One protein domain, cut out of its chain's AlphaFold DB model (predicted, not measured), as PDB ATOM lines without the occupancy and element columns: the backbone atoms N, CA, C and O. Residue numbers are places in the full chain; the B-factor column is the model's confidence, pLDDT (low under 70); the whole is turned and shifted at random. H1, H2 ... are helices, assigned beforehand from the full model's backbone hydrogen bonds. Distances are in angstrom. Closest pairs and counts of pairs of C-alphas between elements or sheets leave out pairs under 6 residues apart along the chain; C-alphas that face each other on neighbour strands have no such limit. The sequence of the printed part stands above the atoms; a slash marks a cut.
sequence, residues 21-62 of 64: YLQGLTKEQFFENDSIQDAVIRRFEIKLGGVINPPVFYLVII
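What this domain is: This is residues 21 to 62 of the 64 residues of an uncharacterized protein of Desulfotomaculum nigrificans (strain DSM 14880 / VKM B-2319 / CO-1-SRB) (UniProt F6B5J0). One long helix, H2, makes one side of a loosely joined group of three helices: the short H1 makes a corner at the first end of H2, and residues 49 to 53 fold back from its other end to H3. H3 is turned crosswise to H2 and stands a little off it, leaving the frame open. The printed part has 42 residues with three named helices, H1, H2 and H3 in that order, and no named strand; the class is all helix. The whole is compact by its radius of gyration of the C-alphas, 10.3 A, and elongated, with spans of 28 by 17 by 16 A.

Where its parts are: Find C-alpha 34 at (18.709, 49.389, 17.016); from there H2, residues 34 to 48, runs 20.7 A to C-alpha 48 at (20.739, 32.084, 5.765). Before it look for H1, residues 27 to 31, 6.3 A long. After it comes H3, residues 54 to 61, which runs 11.2 A and ends at C-alpha 61, (28.969, 38.818, 18.305).

How they stand to each other: Start at H2, which touches H1 with residues 36 to 37 alone. The two only just touch, with 3 pairs of C-alphas within 8 A, and only at the corner by their link; the closest C-alphas, of Phe 30 and Ile 36, are 6.6 A apart. H2 and H3 are near each other, with 6 pairs of C-alphas within 10 A and the closest at 8.3 A. H1 and H3 are only just apart, the closest C-alphas 8.4 A from each other. In H1 and H2 every O i to N i+4 pair is within hydrogen-bond range; in H3 it is 2 of 4.

The domain as a whole: The C-alphas farthest apart, of Glu 28 and Gly 49, are 28.1 A from each other. The printed part has no cut, and both links between helices are tight. The mean pLDDT of the printed part is 71.5; look at residues 48 to 62, where it is under 70.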
ATOM      1  N   TYR A  21      31.197  45.806   9.176       76.25
ATOM      2  CA  TYR A  21      30.269  46.817   9.688       76.25
ATOM      3  C   TYR A  21      30.375  46.986  11.206       76.25
ATOM      4  O   TYR A  21      30.211  48.090  11.716       76.25
ATOM      5  N   LEU A  22      30.675  45.894  11.910       78.81
ATOM      6  CA  LEU A  22      30.836  45.863  13.359       78.81
ATOM      7  C   LEU A  22      32.252  46.215  13.820       78.81
ATOM      8  O   LEU A  22      32.481  46.448  15.005       78.81
ATOM      9  N   GLN A  23      33.211  46.267  12.896       83.38
ATOM     10  CA  GLN A  23      34.596  46.580  13.200       83.38
ATOM     11  C   GLN A  23      34.711  47.962  13.856       83.38
ATOM     12  O   GLN A  23      34.387  48.985  13.256       83.38
ATOM     13  N   GLY A  24      35.234  47.986  15.083       80.19
ATOM     14  CA  GLY A  24      35.428  49.216  15.852       80.19
ATOM     15  C   GLY A  24      34.207  49.674  16.652       80.19
ATOM     16  O   GLY A  24      34.315  50.683  17.343       80.19
ATOM     17  N   LEU A  25      33.087  48.945  16.603       81.56
ATOM     18  CA  LEU A  25      31.982  49.139  17.539       81.56
ATOM     19  C   LEU A  25      32.264  48.384  18.834       81.56
ATOM     20  O   LEU A  25      32.632  47.208  18.815       81.56
ATOM     21  N   THR A  26      32.059  49.048  19.967       81.69
ATOM     22  CA  THR A  26      31.974  48.343  21.246       81.69
ATOM     23  C   THR A  26      30.639  47.619  21.354       81.69
ATOM     24  O   THR A  26      29.679  47.898  20.628       81.69
ATOM     25  N   LYS A  27      30.564  46.685  22.302       77.12
ATOM     26  CA  LYS A  27      29.327  45.979  22.616       77.12
ATOM     27  C   LYS A  27      28.216  46.979  22.950       77.12
ATOM     28  O   LYS A  27      27.146  46.921  22.366       77.12
ATOM     29  N   GLU A  28      28.490  47.940  23.819       80.75
ATOM     30  CA  GLU A  28      27.534  48.957  24.263       80.75
ATOM     31  C   GLU A  28      27.005  49.769  23.075       80.75
ATOM     32  O   GLU A  28      25.797  49.873  22.902       80.75
ATOM     33  N   GLN A  29      27.890  50.222  22.181       82.69
ATOM     34  CA  GLN A  29      27.504  50.956  20.969       82.69
ATOM     35  C   GLN A  29      26.619  50.136  20.024       82.69
ATOM     36  O   GLN A  29      25.778  50.691  19.319       82.69
ATOM     37  N   PHE A  30      26.814  48.819  19.991       81.88
ATOM     38  CA  PHE A  30      25.968  47.913  19.227       81.88
ATOM     39  C   PHE A  30      24.574  47.773  19.862       81.88
ATOM     40  O   PHE A  30      23.565  47.902  19.168       81.88
ATOM     41  N   PHE A  31      24.508  47.556  21.179       78.50
ATOM     42  CA  PHE A  31      23.248  47.406  21.921       78.50
ATOM     43  C   PHE A  31      22.442  48.708  22.031       78.50
ATOM     44  O   PHE A  31      21.223  48.654  22.151       78.50
ATOM     45  N   GLU A  32      23.096  49.865  21.963       85.12
ATOM     46  CA  GLU A  32      22.444  51.180  21.952       85.12
ATOM     47  C   GLU A  32      21.939  51.592  20.558       85.12
ATOM     48  O   GLU A  32      21.261  52.612  20.425       85.12
ATOM     49  N   ASN A  33      22.260  50.828  19.508       81.75
ATOM     50  CA  ASN A  33      21.917  51.172  18.133       81.75
ATOM     51  C   ASN A  33      21.035  50.109  17.466       81.75
ATOM     52  O   ASN A  33      21.517  49.193  16.794       81.75
ATOM     53  N   ASP A  34      19.721  50.282  17.596       82.56
ATOM     54  CA  ASP A  34      18.709  49.389  17.016       82.56
ATOM     55  C   ASP A  34      18.833  49.263  15.489       82.56
ATOM     56  O   ASP A  34      18.631  48.192  14.927       82.56
ATOM     57  N   SER A  35      19.252  50.326  14.792       83.19
ATOM     58  CA  SER A  35      19.433  50.282  13.332       83.19
ATOM     59  C   SER A  35      20.582  49.364  12.910       83.19
ATOM     60  O   SER A  35      20.499  48.688  11.881       83.19
ATOM     61  N   ILE A  36      21.659  49.330  13.698       81.81
ATOM     62  CA  ILE A  36      22.784  48.413  13.491       81.81
ATOM     63  C   ILE A  36      22.322  46.972  13.741       81.81
ATOM     64  O   ILE A  36      22.625  46.088  12.937       81.81
ATOM     65  N   GLN A  37      21.545  46.748  14.803       80.12
ATOM     66  CA  GLN A  37      20.971  45.439  15.130       80.12
ATOM     67  C   GLN A  37      20.057  44.933  14.008       80.12
ATOM     68  O   GLN A  37      20.280  43.843  13.474       80.12
ATOM     69  N   ASP A  38      19.111  45.757  13.563       83.38
ATOM     70  CA  ASP A  38      18.181  45.438  12.482       83.38
ATOM     71  C   ASP A  38      18.906  45.134  11.169       83.38
ATOM     72  O   ASP A  38      18.588  44.162  10.480       83.38
ATOM     73  N   ALA A  39      19.923  45.929  10.814       82.50
ATOM     74  CA  ALA A  39      20.698  45.721   9.595       82.50
ATOM     75  C   ALA A  39      21.426  44.369   9.589       82.50
ATOM     76  O   ALA A  39      21.533  43.721   8.540       82.50
ATOM     77  N   VAL A  40      21.922  43.935  10.747       78.94
ATOM     78  CA  VAL A  40      22.600  42.648  10.899       78.94
ATOM     79  C   VAL A  40      21.593  41.492  10.875       78.94
ATOM     80  O   VAL A  40      21.782  40.548  10.104       78.94
ATOM     81  N   ILE A  41      20.487  41.595  11.619       78.06
ATOM     82  CA  ILE A  41      19.407  40.591  11.655       78.06
ATOM     83  C   ILE A  41      18.834  40.371  10.251       78.06
ATOM     84  O   ILE A  41      18.801  39.244   9.752       78.06
ATOM     85  N   ARG A  42      18.490  41.458   9.553       80.06
ATOM     86  CA  ARG A  42      17.931  41.427   8.196       80.06
ATOM     87  C   ARG A  42      18.848  40.705   7.211       80.06
ATOM     88  O   ARG A  42      18.381  39.963   6.348       80.06
ATOM     89  N   ARG A  43      20.164  40.921   7.312       75.94
ATOM     90  CA  ARG A  43      21.147  40.261   6.436       75.94
ATOM     91  C   ARG A  43      21.201  38.764   6.685       75.94
ATOM     92  O   ARG A  43      21.250  38.011   5.715       75.94
ATOM     93  N   PHE A  44      21.161  38.342   7.942       74.06
ATOM     94  CA  PHE A  44      21.143  36.929   8.283       74.06
ATOM     95  C   PHE A  44      19.851  36.240   7.844       74.06
ATOM     96  O   PHE A  44      19.924  35.195   7.209       74.06
ATOM     97  N   GLU A  45      18.683  36.841   8.069       73.69
ATOM     98  CA  GLU A  45      17.402  36.280   7.614       73.69
ATOM     99  C   GLU A  45      17.364  36.065   6.098       73.69
ATOM    100  O   GLU A  45      17.012  34.985   5.624       73.69
ATOM    101  N   ILE A  46      17.776  37.079   5.329       72.50
ATOM    102  CA  ILE A  46      17.738  37.035   3.863       72.50
ATOM    103  C   ILE A  46      18.755  36.032   3.302       72.50
ATOM    104  O   ILE A  46      18.505  35.429   2.259       72.50
ATOM    105  N   LYS A  47      19.923  35.884   3.942       72.56
ATOM    106  CA  LYS A  47      21.044  35.108   3.384       72.56
ATOM    107  C   LYS A  47      21.150  33.682   3.915       72.56
ATOM    108  O   LYS A  47      21.640  32.836   3.176       72.56
ATOM    109  N   LEU A  48      20.688  33.411   5.136       65.50
ATOM    110  CA  LEU A  48      20.739  32.084   5.765       65.50
ATOM    111  C   LEU A  48      19.406  31.328   5.750       65.50
ATOM    112  O   LEU A  48      19.372  30.167   6.145       65.50
ATOM    113  N   GLY A  49      18.313  31.947   5.299       66.12
ATOM    114  CA  GLY A  49      17.054  31.232   5.080       66.12
ATOM    115  C   GLY A  49      16.211  30.953   6.329       66.12
ATOM    116  O   GLY A  49      15.192  30.283   6.200       66.12
ATOM    117  N   GLY A  50      16.555  31.498   7.503       64.06
ATOM    118  CA  GLY A  50      15.566  31.725   8.565       64.06
ATOM    119  C   GLY A  50      15.972  31.389  10.002       64.06
ATOM    120  O   GLY A  50      16.530  30.338  10.294       64.06
ATOM    121  N   VAL A  51      15.552  32.305  10.884       52.84
ATOM    122  CA  VAL A  51      15.475  32.270  12.355       52.84
ATOM    123  C   VAL A  51      16.810  32.204  13.093       52.84
ATOM    124  O   VAL A  51      17.169  31.204  13.711       52.84
ATOM    125  N   ILE A  52      17.500  33.344  13.141       54.78
ATOM    126  CA  ILE A  52      18.408  33.595  14.260       54.78
ATOM    127  C   ILE A  52      17.556  34.159  15.396       54.78
ATOM    128  O   ILE A  52      17.045  35.272  15.315       54.78
ATOM    129  N   ASN A  53      17.352  33.360  16.444       53.66
ATOM    130  CA  ASN A  53      16.718  33.823  17.675       53.66
ATOM    131  C   ASN A  53      17.627  34.920  18.278       53.66
ATOM    132  O   ASN A  53      18.832  34.663  18.389       53.66
ATOM    133  N   PRO A  54      17.111  36.099  18.686       56.34
ATOM    134  CA  PRO A  54      17.927  37.170  19.271       56.34
ATOM    135  C   PRO A  54      18.952  36.710  20.332       56.34
ATOM    136  O   PRO A  54      20.079  37.196  20.307       56.34
ATOM    137  N   PRO A  55      18.666  35.710  21.196       54.16
ATOM    138  CA  PRO A  55      19.639  35.154  22.136       54.16
ATOM    139  C   PRO A  55      20.854  34.473  21.485       54.16
ATOM    140  O   PRO A  55      21.956  34.566  22.014       54.16
ATOM    141  N   VAL A  56      20.679  33.790  20.347       53.31
ATOM    142  CA  VAL A  56      21.770  33.087  19.639       53.31
ATOM    143  C   VAL A  56      22.679  34.085  18.933       53.31
ATOM    144  O   VAL A  56      23.882  33.876  18.844       53.31
ATOM    145  N   PHE A  57      22.120  35.206  18.487       60.81
ATOM    146  CA  PHE A  57      22.874  36.283  17.868       60.81
ATOM    147  C   PHE A  57      23.899  36.904  18.832       60.81
ATOM    148  O   PHE A  57      25.057  37.094  18.460       60.81
ATOM    149  N   TYR A  58      23.531  37.100  20.102       59.19
ATOM    150  CA  TYR A  58      24.474  37.574  21.120       59.19
ATOM    151  C   TYR A  58      25.661  36.625  21.329       59.19
ATOM    152  O   TYR A  58      26.740  37.086  21.676       59.19
ATOM    153  N   LEU A  59      25.513  35.323  21.060       53.69
ATOM    154  CA  LEU A  59      26.607  34.354  21.188       53.69
ATOM    155  C   LEU A  59      27.634  34.436  20.049       53.69
ATOM    156  O   LEU A  59      28.754  33.974  20.227       53.69
ATOM    157  N   VAL A  60      27.271  35.001  18.892       53.75
ATOM    158  CA  VAL A  60      28.159  35.086  17.714       53.75
ATOM    159  C   VAL A  60      28.933  36.410  17.679       53.75
ATOM    160  O   VAL A  60      30.014  36.478  17.106       53.75
ATOM    161  N   ILE A  61      28.392  37.461  18.304       54.75
ATOM    162  CA  ILE A  61      28.969  38.818  18.305       54.75
ATOM    163  C   ILE A  61      29.751  39.114  19.593       54.75
ATOM    164  O   ILE A  61      30.502  40.083  19.641       54.75
ATOM    165  N   ILE A  62      29.604  38.300  20.645       52.47
ATOM    166  CA  ILE A  62      30.473  38.378  21.824       52.47
ATOM    167  C   ILE A  62      31.764  37.617  21.486       52.47
ATOM    168  O   ILE A  62      31.731  36.385  21.469       52.47
TER     169      ILE A  62